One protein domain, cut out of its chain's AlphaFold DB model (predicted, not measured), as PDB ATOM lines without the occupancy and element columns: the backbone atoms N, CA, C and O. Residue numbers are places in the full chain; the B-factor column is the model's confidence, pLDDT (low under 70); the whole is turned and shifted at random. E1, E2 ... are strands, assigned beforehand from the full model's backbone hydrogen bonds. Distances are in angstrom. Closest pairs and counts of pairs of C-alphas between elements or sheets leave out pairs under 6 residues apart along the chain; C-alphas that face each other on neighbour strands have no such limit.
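What this domain is: This is residues 29 to 104 of the 105 residues of an uncharacterized protein of Bacteroidales bacterium (UniProt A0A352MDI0). With little regular structure, this is a twisted sheet, E2 E1 E4 E5, with E3 and the loops of residues 61 to 66 and 88 to 93 over one face; residues 94 to 100 stick out. The 76 printed residues include five named strands, E1 to E5 along the chain, holding 29 residues, and no named helix: all strand, the sheet antiparallel. The whole is compact, radius of gyration of the C-alphas 11.7 A, spanning 31 by 25 by 24 A.

Where its parts are: Find C-alpha 33 at (13.999, -40.449, 41.179); E1 runs from there to residue 37, 12.7 A. Next come E2, residues 46 to 51, 13.8 A; E3, 57 to 60, 10.5 A; and E4, 70 to 75, 15.6 A. E5, 80 to 87, 17.6 A, bends by 76 degrees at residue 84 and ends at (2.960, -37.719, 28.780).

How they stand to each other: Look at inner strands E1 and E4, antiparallel at 154 degrees: N 35 and O 73 are 2.9 A apart. In hairpin E1 and E2, N 34 and O 50 are 2.8 A apart; in hairpin E4 and E5, N 81 and O 74, 2.9 A. E3 pairs with no named strand; its closest C-alphas to E2 are Phe 58 and Glu 51, 6.2 A.

The domain as a whole: The farthest C-alphas, Gln 54 and Ser 68, are 32.3 A apart. The printed part has no cut, no link between strands is long, and no printed residue is under pLDDT 70.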
ATOM      1  N   TYR A  29      21.863 -33.698  39.275       96.62
ATOM      2  CA  TYR A  29      21.375 -34.047  40.606       96.62
ATOM      3  C   TYR A  29      21.212 -35.564  40.722       96.62
ATOM      4  O   TYR A  29      20.447 -36.167  39.976       96.62
ATOM      5  N   ILE A  30      21.954 -36.183  41.640       95.75
ATOM      6  CA  ILE A  30      22.221 -37.635  41.632       95.75
ATOM      7  C   ILE A  30      21.403 -38.440  42.652       95.75
ATOM      8  O   ILE A  30      21.518 -39.659  42.702       95.75
ATOM      9  N   THR A  31      20.616 -37.774  43.498       92.88
ATOM     10  CA  THR A  31      19.833 -38.408  44.578       92.88
ATOM     11  C   THR A  31      18.329 -38.356  44.321       92.88
ATOM     12  O   THR A  31      17.537 -38.483  45.252       92.88
ATOM     13  N   ALA A  32      17.925 -38.115  43.073       97.38
ATOM     14  CA  ALA A  32      16.523 -38.038  42.689       97.38
ATOM     15  C   ALA A  32      16.012 -39.357  42.099       97.38
ATOM     16  O   ALA A  32      16.774 -40.211  41.652       97.38
ATOM     17  N   LYS A  33      14.690 -39.462  42.011       97.62
ATOM     18  CA  LYS A  33      13.999 -40.449  41.179       97.62
ATOM     19  C   LYS A  33      12.924 -39.783  40.338       97.62
ATOM     20  O   LYS A  33      12.321 -38.787  40.738       97.62
ATOM     21  N   VAL A  34      12.665 -40.363  39.175       97.69
ATOM     22  CA  VAL A  34      11.586 -39.956  38.278       97.69
ATOM     23  C   VAL A  34      10.455 -40.964  38.386       97.69
ATOM     24  O   VAL A  34      10.643 -42.160  38.164       97.69
ATOM     25  N   GLU A  35       9.265 -40.476  38.707       98.00
ATOM     26  CA  GLU A  35       8.068 -41.292  38.851       98.00
ATOM     27  C   GLU A  35       7.033 -40.950  37.782       98.00
ATOM     28  O   GLU A  35       6.818 -39.786  37.451       98.00
ATOM     29  N   LEU A  36       6.374 -41.984  37.262       97.69
ATOM     30  CA  LEU A  36       5.233 -41.878  36.367       97.69
ATOM     31  C   LEU A  36       4.012 -42.442  37.086       97.69
ATOM     32  O   LEU A  36       4.001 -43.616  37.478       97.69
ATOM     33  N   ARG A  37       2.987 -41.608  37.259       97.50
ATOM     34  CA  ARG A  37       1.754 -41.945  37.975       97.50
ATOM     35  C   ARG A  37       0.515 -41.671  37.131       97.50
ATOM     36  O   ARG A  37       0.541 -40.856  36.214       97.50
ATOM     37  N   THR A  38      -0.596 -42.329  37.446       97.25
ATOM     38  CA  THR A  38      -1.872 -42.102  36.740       97.25
ATOM     39  C   THR A  38      -2.579 -40.809  37.158       97.25
ATOM     40  O   THR A  38      -3.465 -40.346  36.441       97.25
ATOM     41  N   GLY A  39      -2.201 -40.205  38.293       96.50
ATOM     42  CA  GLY A  39      -2.789 -38.968  38.813       96.50
ATOM     43  C   GLY A  39      -1.795 -37.808  38.896       96.50
ATOM     44  O   GLY A  39      -0.591 -37.998  39.049       96.50
ATOM     45  N   GLN A  40      -2.320 -36.586  38.803       96.25
ATOM     46  CA  GLN A  40      -1.538 -35.352  38.890       96.25
ATOM     47  C   GLN A  40      -0.980 -35.132  40.305       96.25
ATOM     48  O   GLN A  40      -1.530 -35.642  41.281       96.25
ATOM     49  N   SER A  41       0.102 -34.356  40.417       95.50
ATOM     50  CA  SER A  41       0.687 -33.928  41.701       95.50
ATOM     51  C   SER A  41       1.031 -35.090  42.640       95.50
ATOM     52  O   SER A  41       0.858 -35.003  43.852       95.50
ATOM     53  N   GLY A  42       1.481 -36.214  42.077       93.44
ATOM     54  CA  GLY A  42       1.801 -37.411  42.849       93.44
ATOM     55  C   GLY A  42       0.582 -38.269  43.206       93.44
ATOM     56  O   GLY A  42       0.726 -39.244  43.932       93.44
ATOM     57  N   GLY A  43      -0.615 -37.950  42.727       95.62
ATOM     58  CA  GLY A  43      -1.797 -38.778  42.949       95.62
ATOM     59  C   GLY A  43      -1.813 -40.066  42.119       95.62
ATOM     60  O   GLY A  43      -0.973 -40.305  41.252       95.62
ATOM     61  N   GLY A  44      -2.844 -40.880  42.342       96.19
ATOM     62  CA  GLY A  44      -3.098 -42.087  41.557       96.19
ATOM     63  C   GLY A  44      -2.112 -43.225  41.828       96.19
ATOM     64  O   GLY A  44      -1.527 -43.331  42.904       96.19
ATOM     65  N   ILE A  45      -1.973 -44.109  40.843       97.06
ATOM     66  CA  ILE A  45      -1.180 -45.338  40.932       97.06
ATOM     67  C   ILE A  45       0.217 -45.069  40.380       97.06
ATOM     68  O   ILE A  45       0.353 -44.475  39.310       97.06
ATOM     69  N   LEU A  46       1.246 -45.545  41.085       97.44
ATOM     70  CA  LEU A  46       2.620 -45.562  40.593       97.44
ATOM     71  C   LEU A  46       2.781 -46.634  39.511       97.44
ATOM     72  O   LEU A  46       2.665 -47.824  39.793       97.44
ATOM     73  N   VAL A  47       3.062 -46.205  38.281       97.25
ATOM     74  CA  VAL A  47       3.274 -47.092  37.125       97.25
ATOM     75  C   VAL A  47       4.753 -47.413  36.956       97.25
ATOM     76  O   VAL A  47       5.126 -48.552  36.678       97.25
ATOM     77  N   LYS A  48       5.616 -46.411  37.134       96.88
ATOM     78  CA  LYS A  48       7.065 -46.577  37.018       96.88
ATOM     79  C   LYS A  48       7.790 -45.640  37.974       96.88
ATOM     80  O   LYS A  48       7.407 -44.483  38.100       96.88
ATOM     81  N   SER A  49       8.856 -46.141  38.588       97.56
ATOM     82  CA  SER A  49       9.873 -45.346  39.279       97.56
ATOM     83  C   SER A  49      11.224 -45.671  38.654       97.56
ATOM     84  O   SER A  49      11.517 -46.845  38.414       97.56
ATOM     85  N   VAL A  50      12.012 -44.647  38.345       97.00
ATOM     86  CA  VAL A  50      13.359 -44.778  37.787       97.00
ATOM     87  C   VAL A  50      14.301 -43.924  38.618       97.00
ATOM     88  O   VAL A  50      14.149 -42.705  38.669       97.00
ATOM     89  N   GLU A  51      15.252 -44.575  39.275       97.62
ATOM     90  CA  GLU A  51      16.302 -43.898  40.035       97.62
ATOM     91  C   GLU A  51      17.241 -43.141  39.093       97.62
ATOM     92  O   GLU A  51      17.514 -43.584  37.972       97.62
ATOM     93  N   VAL A  52      17.732 -41.998  39.559       97.25
ATOM     94  CA  VAL A  52      18.777 -41.249  38.873       97.25
ATOM     95  C   VAL A  52      20.142 -41.839  39.233       97.25
ATOM     96  O   VAL A  52      20.417 -42.182  40.380       97.25
ATOM     97  N   ASP A  53      21.006 -41.993  38.233       96.12
ATOM     98  CA  ASP A  53      22.354 -42.518  38.395       96.12
ATOM     99  C   ASP A  53      23.337 -41.468  38.948       96.12
ATOM    100  O   ASP A  53      23.046 -40.278  39.084       96.12
ATOM    101  N   GLN A  54      24.568 -41.905  39.221       95.81
ATOM    102  CA  GLN A  54      25.640 -41.057  39.761       95.81
ATOM    103  C   GLN A  54      26.123 -39.952  38.801       95.81
ATOM    104  O   GLN A  54      26.990 -39.158  39.156       95.81
ATOM    105  N   LYS A  55      25.592 -39.894  37.577       95.31
ATOM    106  CA  LYS A  55      25.847 -38.837  36.591       95.31
ATOM    107  C   LYS A  55      24.628 -37.931  36.395       95.31
ATOM    108  O   LYS A  55      24.666 -37.052  35.536       95.31
ATOM    109  N   GLY A  56      23.564 -38.131  37.171       95.69
ATOM    110  CA  GLY A  56      22.322 -37.379  37.063       95.69
ATOM    111  C   GLY A  56      21.411 -37.862  35.936       95.69
ATOM    112  O   GLY A  56      20.475 -37.148  35.594       95.69
ATOM    113  N   ASN A  57      21.652 -39.033  35.337       95.62
ATOM    114  CA  ASN A  57      20.811 -39.574  34.267       95.62
ATOM    115  C   ASN A  57      19.795 -40.577  34.800       95.62
ATOM    116  O   ASN A  57      20.080 -41.343  35.710       95.62
ATOM    117  N   PHE A  58      18.633 -40.642  34.167       94.81
ATOM    118  CA  PHE A  58      17.665 -41.713  34.364       94.81
ATOM    119  C   PHE A  58      17.314 -42.306  33.007       94.81
ATOM    120  O   PHE A  58      17.203 -41.589  32.011       94.81
ATOM    121  N   TYR A  59      17.121 -43.618  32.959       93.50
ATOM    122  CA  TYR A  59      16.610 -44.295  31.777       93.50
ATOM    123  C   TYR A  59      16.018 -45.652  32.140       93.50
ATOM    124  O   TYR A  59      16.344 -46.255  33.160       93.50
ATOM    125  N   THR A  60      15.137 -46.163  31.287       91.25
ATOM    126  CA  THR A  60      14.669 -47.547  31.391       91.25
ATOM    127  C   THR A  60      14.354 -48.101  30.012       91.25
ATOM    128  O   THR A  60      13.821 -47.395  29.158       91.25
ATOM    129  N   THR A  61      14.681 -49.369  29.790       90.31
ATOM    130  CA  THR A  61      14.276 -50.137  28.602       90.31
ATOM    131  C   THR A  61      12.991 -50.928  28.853       90.31
ATOM    132  O   THR A  61      12.311 -51.309  27.899       90.31
ATOM    133  N   ASN A  62      12.614 -51.120  30.124       88.50
ATOM    134  CA  ASN A  62      11.415 -51.859  30.499       88.50
ATOM    135  C   ASN A  62      10.170 -51.200  29.887       88.50
ATOM    136  O   ASN A  62      10.053 -49.971  29.945       88.50
ATOM    137  N   PRO A  63       9.216 -51.994  29.377       88.56
ATOM    138  CA  PRO A  63       7.947 -51.482  28.883       88.56
ATOM    139  C   PRO A  63       7.241 -50.577  29.899       88.56
ATOM    140  O   PRO A  63       7.256 -50.833  31.105       88.56
ATOM    141  N   ILE A  64       6.613 -49.520  29.388       92.19
ATOM    142  CA  ILE A  64       5.749 -48.612  30.143       92.19
ATOM    143  C   ILE A  64       4.434 -48.542  29.379       92.19
ATOM    144  O   ILE A  64       4.430 -48.194  28.196       92.19
ATOM    145  N   ASP A  65       3.339 -48.875  30.051       93.56
ATOM    146  CA  ASP A  65       2.007 -48.621  29.524       93.56
ATOM    147  C   ASP A  65       1.608 -47.184  29.860       93.56
ATOM    148  O   ASP A  65       1.395 -46.836  31.020       93.56
ATOM    149  N   PHE A  66       1.549 -46.336  28.835       93.06
ATOM    150  CA  PHE A  66       1.140 -44.947  28.999       93.06
ATOM    151  C   PHE A  66      -0.384 -44.784  29.050       93.06
ATOM    152  O   PHE A  66      -0.840 -43.728  29.480       93.06
ATOM    153  N   GLY A  67      -1.175 -45.782  28.634       93.25
ATOM    154  CA  GLY A  67      -2.637 -45.707  28.597       93.25
ATOM    155  C   GLY A  67      -3.163 -44.408  27.968       93.25
ATOM    156  O   GLY A  67      -2.798 -44.036  26.853       93.25
ATOM    157  N   SER A  68      -4.009 -43.682  28.707       93.25
ATOM    158  CA  SER A  68      -4.535 -42.359  28.321       93.25
ATOM    159  C   SER A  68      -3.600 -41.181  28.663       93.25
ATOM    160  O   SER A  68      -3.945 -40.016  28.421       93.25
ATOM    161  N   GLY A  69      -2.421 -41.481  29.205       96.00
ATOM    162  CA  GLY A  69      -1.344 -40.586  29.610       96.00
ATOM    163  C   GLY A  69      -0.984 -40.730  31.092       96.00
ATOM    164  O   GLY A  69      -1.831 -41.052  31.922       96.00
ATOM    165  N   LEU A  70       0.276 -40.448  31.422       97.56
ATOM    166  CA  LEU A  70       0.819 -40.495  32.784       97.56
ATOM    167  C   LEU A  70       1.349 -39.125  33.205       97.56
ATOM    168  O   LEU A  70       1.859 -38.370  32.380       97.56
ATOM    169  N   TYR A  71       1.263 -38.812  34.488       97.44
ATOM    170  CA  TYR A  71       1.866 -37.628  35.090       97.44
ATOM    171  C   TYR A  71       3.262 -37.958  35.596       97.44
ATOM    172  O   TYR A  71       3.476 -39.003  36.210       97.44
ATOM    173  N   VAL A  72       4.204 -37.057  35.331       96.94
ATOM    174  CA  VAL A  72       5.607 -37.221  35.713       96.94
ATOM    175  C   VAL A  72       5.904 -36.372  36.942       96.94
ATOM    176  O   VAL A  72       5.477 -35.217  37.024       96.94
ATOM    177  N   SER A  73       6.674 -36.920  37.873       97.81
ATOM    178  CA  SER A  73       7.263 -36.167  38.977       97.81
ATOM    179  C   SER A  73       8.734 -36.498  39.166       97.81
ATOM    180  O   SER A  73       9.150 -37.635  38.959       97.81
ATOM    181  N   VAL A  74       9.502 -35.504  39.598       97.88
ATOM    182  CA  VAL A  74      10.904 -35.646  39.993       97.88
ATOM    183  C   VAL A  74      10.961 -35.489  41.500       97.88
ATOM    184  O   VAL A  74      10.697 -34.407  42.022       97.88
ATOM    185  N   VAL A  75      11.253 -36.578  42.198       98.00
ATOM    186  CA  VAL A  75      11.327 -36.618  43.660       98.00
ATOM    187  C   VAL A  75      12.792 -36.439  44.047       98.00
ATOM    188  O   VAL A  75      13.605 -37.314  43.758       98.00
ATOM    189  N   GLY A  76      13.124 -35.291  44.640       96.56
ATOM    190  CA  GLY A  76      14.423 -35.008  45.255       96.56
ATOM    191  C   GLY A  76      14.470 -35.412  46.730       96.56
ATOM    192  O   GLY A  76      13.579 -36.108  47.221       96.56
ATOM    193  N   GLY A  77      15.504 -34.964  47.445       94.62
ATOM    194  CA  GLY A  77      15.658 -35.235  48.877       94.62
ATOM    195  C   GLY A  77      14.751 -34.379  49.768       94.62
ATOM    196  O   GLY A  77      14.312 -34.847  50.817       94.62
ATOM    197  N   ILE A  78      14.459 -33.142  49.359       94.25
ATOM    198  CA  ILE A  78      13.700 -32.151  50.137       94.25
ATOM    199  C   ILE A  78      12.364 -31.826  49.453       94.25
ATOM    200  O   ILE A  78      11.353 -31.601  50.118       94.25
ATOM    201  N   SER A  79      12.336 -31.814  48.124       95.44
ATOM    202  CA  SER A  79      11.237 -31.323  47.305       95.44
ATOM    203  C   SER A  79      10.893 -32.280  46.167       95.44
ATOM    204  O   SER A  79      11.706 -33.077  45.697       95.44
ATOM    205  N   THR A  80       9.641 -32.206  45.722       97.31
ATOM    206  CA  THR A  80       9.162 -32.921  44.539       97.31
ATOM    207  C   THR A  80       8.636 -31.917  43.531       97.31
ATOM    208  O   THR A  80       7.790 -31.086  43.861       97.31
ATOM    209  N   GLN A  81       9.119 -32.017  42.298       97.50
ATOM    210  CA  GLN A  81       8.599 -31.262  41.167       97.50
ATOM    211  C   GLN A  81       7.574 -32.107  40.418       97.50
ATOM    212  O   GLN A  81       7.783 -33.300  40.193       97.50
ATOM    213  N   TYR A  82       6.473 -31.487  40.002       97.44
ATOM    214  CA  TYR A  82       5.385 -32.158  39.293       97.44
ATOM    215  C   TYR A  82       5.184 -31.533  37.917       97.44
ATOM    216  O   TYR A  82       5.039 -30.316  37.798       97.44
ATOM    217  N   MET A  83       5.110 -32.359  36.873       94.81
ATOM    218  CA  MET A  83       4.605 -31.895  35.584       94.81
ATOM    219  C   MET A  83       3.096 -31.658  35.667       94.81
ATOM    220  O   MET A  83       2.337 -32.507  36.138       94.81
ATOM    221  N   SER A  84       2.646 -30.519  35.142       89.25
ATOM    222  CA  SER A  84       1.220 -30.205  34.988       89.25
ATOM    223  C   SER A  84       0.557 -30.992  33.855       89.25
ATOM    224  O   SER A  84      -0.651 -31.205  33.871       89.25
ATOM    225  N   SER A  85       1.344 -31.407  32.861       91.81
ATOM    226  CA  SER A  85       0.867 -32.091  31.660       91.81
ATOM    227  C   SER A  85       1.176 -33.580  31.715       91.81
ATOM    228  O   SER A  85       2.243 -33.989  32.171       91.81
ATOM    229  N   LYS A  86       0.260 -34.388  31.181       94.62
ATOM    230  CA  LYS A  86       0.483 -35.819  30.988       94.62
ATOM    231  C   LYS A  86       1.402 -36.089  29.797       94.62
ATOM    232  O   LYS A  86       1.346 -35.386  28.787       94.62
ATOM    233  N   VAL A  87       2.187 -37.154  29.888       93.81
ATOM    234  CA  VAL A  87       2.960 -37.719  28.780       93.81
ATOM    235  C   VAL A  87       2.251 -38.958  28.238       93.81
ATOM    236  O   VAL A  87       1.730 -39.769  28.999       93.81
ATOM    237  N   ILE A  88       2.215 -39.100  26.914       94.00
ATOM    238  CA  ILE A  88       1.620 -40.261  26.215       94.00
ATOM    239  C   ILE A  88       2.682 -41.166  25.571       94.00
ATOM    240  O   ILE A  88       2.369 -42.155  24.918       94.00
ATOM    241  N   ASN A  89       3.949 -40.789  25.716       90.31
ATOM    242  CA  ASN A  89       5.134 -41.527  25.309       90.31
ATOM    243  C   ASN A  89       6.325 -40.992  26.121       90.31
ATOM    244  O   ASN A  89       6.188 -40.010  26.852       90.31
ATOM    245  N   GLY A  90       7.501 -41.597  25.979       86.25
ATOM    246  CA  GLY A  90       8.688 -41.158  26.710       86.25
ATOM    247  C   GLY A  90       9.621 -40.191  25.993       86.25
ATOM    248  O   GLY A  90      10.809 -40.160  26.304       86.25
ATOM    249  N   ALA A  91       9.117 -39.393  25.047       86.94
ATOM    250  CA  ALA A  91       9.888 -38.336  24.393       86.94
ATOM    251  C   ALA A  91      10.099 -37.122  25.321       86.94
ATOM    252  O   ALA A  91       9.721 -36.005  24.975       86.94
ATOM    253  N   CYS A  92      10.703 -37.311  26.500       86.56
ATOM    254  CA  CYS A  92      10.962 -36.227  27.455       86.56
ATOM    255  C   CYS A  92      11.744 -35.074  26.803       86.56
ATOM    256  O   CYS A  92      11.455 -33.906  27.057       86.56
ATOM    257  N   ASN A  93      12.655 -35.400  25.882       84.38
ATOM    258  CA  ASN A  93      13.463 -34.436  25.141       84.38
ATOM    259  C   ASN A  93      12.692 -33.553  24.147       84.38
ATOM    260  O   ASN A  93      13.269 -32.623  23.594       84.38
ATOM    261  N   TYR A  94      11.412 -33.836  23.888       87.00
ATOM    262  CA  TYR A  94      10.572 -32.966  23.066       87.00
ATOM    263  C   TYR A  94      10.221 -31.658  23.791       87.00
ATOM    264  O   TYR A  94      10.098 -30.617  23.154       87.00
ATOM    265  N   CYS A  95      10.078 -31.711  25.119       89.19
ATOM    266  CA  CYS A  95       9.767 -30.547  25.953       89.19
ATOM    267  C   CYS A  95      10.952 -30.099  26.816       89.19
ATOM    268  O   CYS A  95      11.029 -28.923  27.174       89.19
ATOM    269  N   HIS A  96      11.839 -31.031  27.171       91.75
ATOM    270  CA  HIS A  96      12.976 -30.793  28.046       91.75
ATOM    271  C   HIS A  96      14.285 -30.867  27.270       91.75
ATOM    272  O   HIS A  96      14.791 -31.947  26.970       91.75
ATOM    273  N   ASP A  97      14.833 -29.703  26.958       90.31
ATOM    274  CA  ASP A  97      16.115 -29.547  26.283       90.31
ATOM    275  C   ASP A  97      17.105 -28.776  27.173       90.31
ATOM    276  O   ASP A  97      16.902 -28.604  28.378       90.31
ATOM    277  N   SER A  98      18.205 -28.305  26.587       90.56
ATOM    278  CA  SER A  98      19.218 -27.530  27.304       90.56
ATOM    279  C   SER A  98      18.705 -26.202  27.874       90.56
ATOM    280  O   SER A  98      19.332 -25.694  28.799       90.56
ATOM    281  N   SER A  99      17.596 -25.665  27.360       91.44
ATOM    282  CA  SER A  99      16.954 -24.433  27.830       91.44
ATOM    283  C   SER A  99      15.870 -24.673  28.888       91.44
ATOM    284  O   SER A  99      15.487 -23.740  29.593       91.44
ATOM    285  N   LYS A 100      15.371 -25.913  29.007       92.06
ATOM    286  CA  LYS A 100      14.289 -26.314  29.924       92.06
ATOM    287  C   LYS A 100      14.587 -27.670  30.558       92.06
ATOM    288  O   LYS A 100      13.905 -28.665  30.297       92.06
ATOM    289  N   ARG A 101      15.626 -27.719  31.386       95.44
ATOM    290  CA  ARG A 101      16.111 -28.975  31.964       95.44
ATOM    291  C   ARG A 101      15.133 -29.537  32.990       95.44
ATOM    292  O   ARG A 101      14.328 -28.812  33.572       95.44
ATOM    293  N   ILE A 102      15.203 -30.849  33.198       96.31
ATOM    294  CA  ILE A 102      14.434 -31.520  34.246       96.31
ATOM    295  C   ILE A 102      15.102 -31.218  35.589       96.31
ATOM    296  O   ILE A 102      16.299 -31.418  35.767       96.31
ATOM    297  N   TRP A 103      14.291 -30.655  36.471       96.75
ATOM    298  CA  TRP A 103      14.603 -30.051  37.757       96.75
ATOM    299  C   TRP A 103      14.343 -30.803  39.054       96.75
ATOM    300  O   TRP A 103      13.237 -31.323  39.188       96.75
ATOM    301  N   THR A 104      15.209 -30.724  40.056       95.69
ATOM    302  CA  THR A 104      14.761 -30.601  41.456       95.69
ATOM    303  C   THR A 104      15.714 -29.670  42.218       95.69
ATOM    304  O   THR A 104      16.585 -29.102  41.578       95.69
TER     305      THR A 104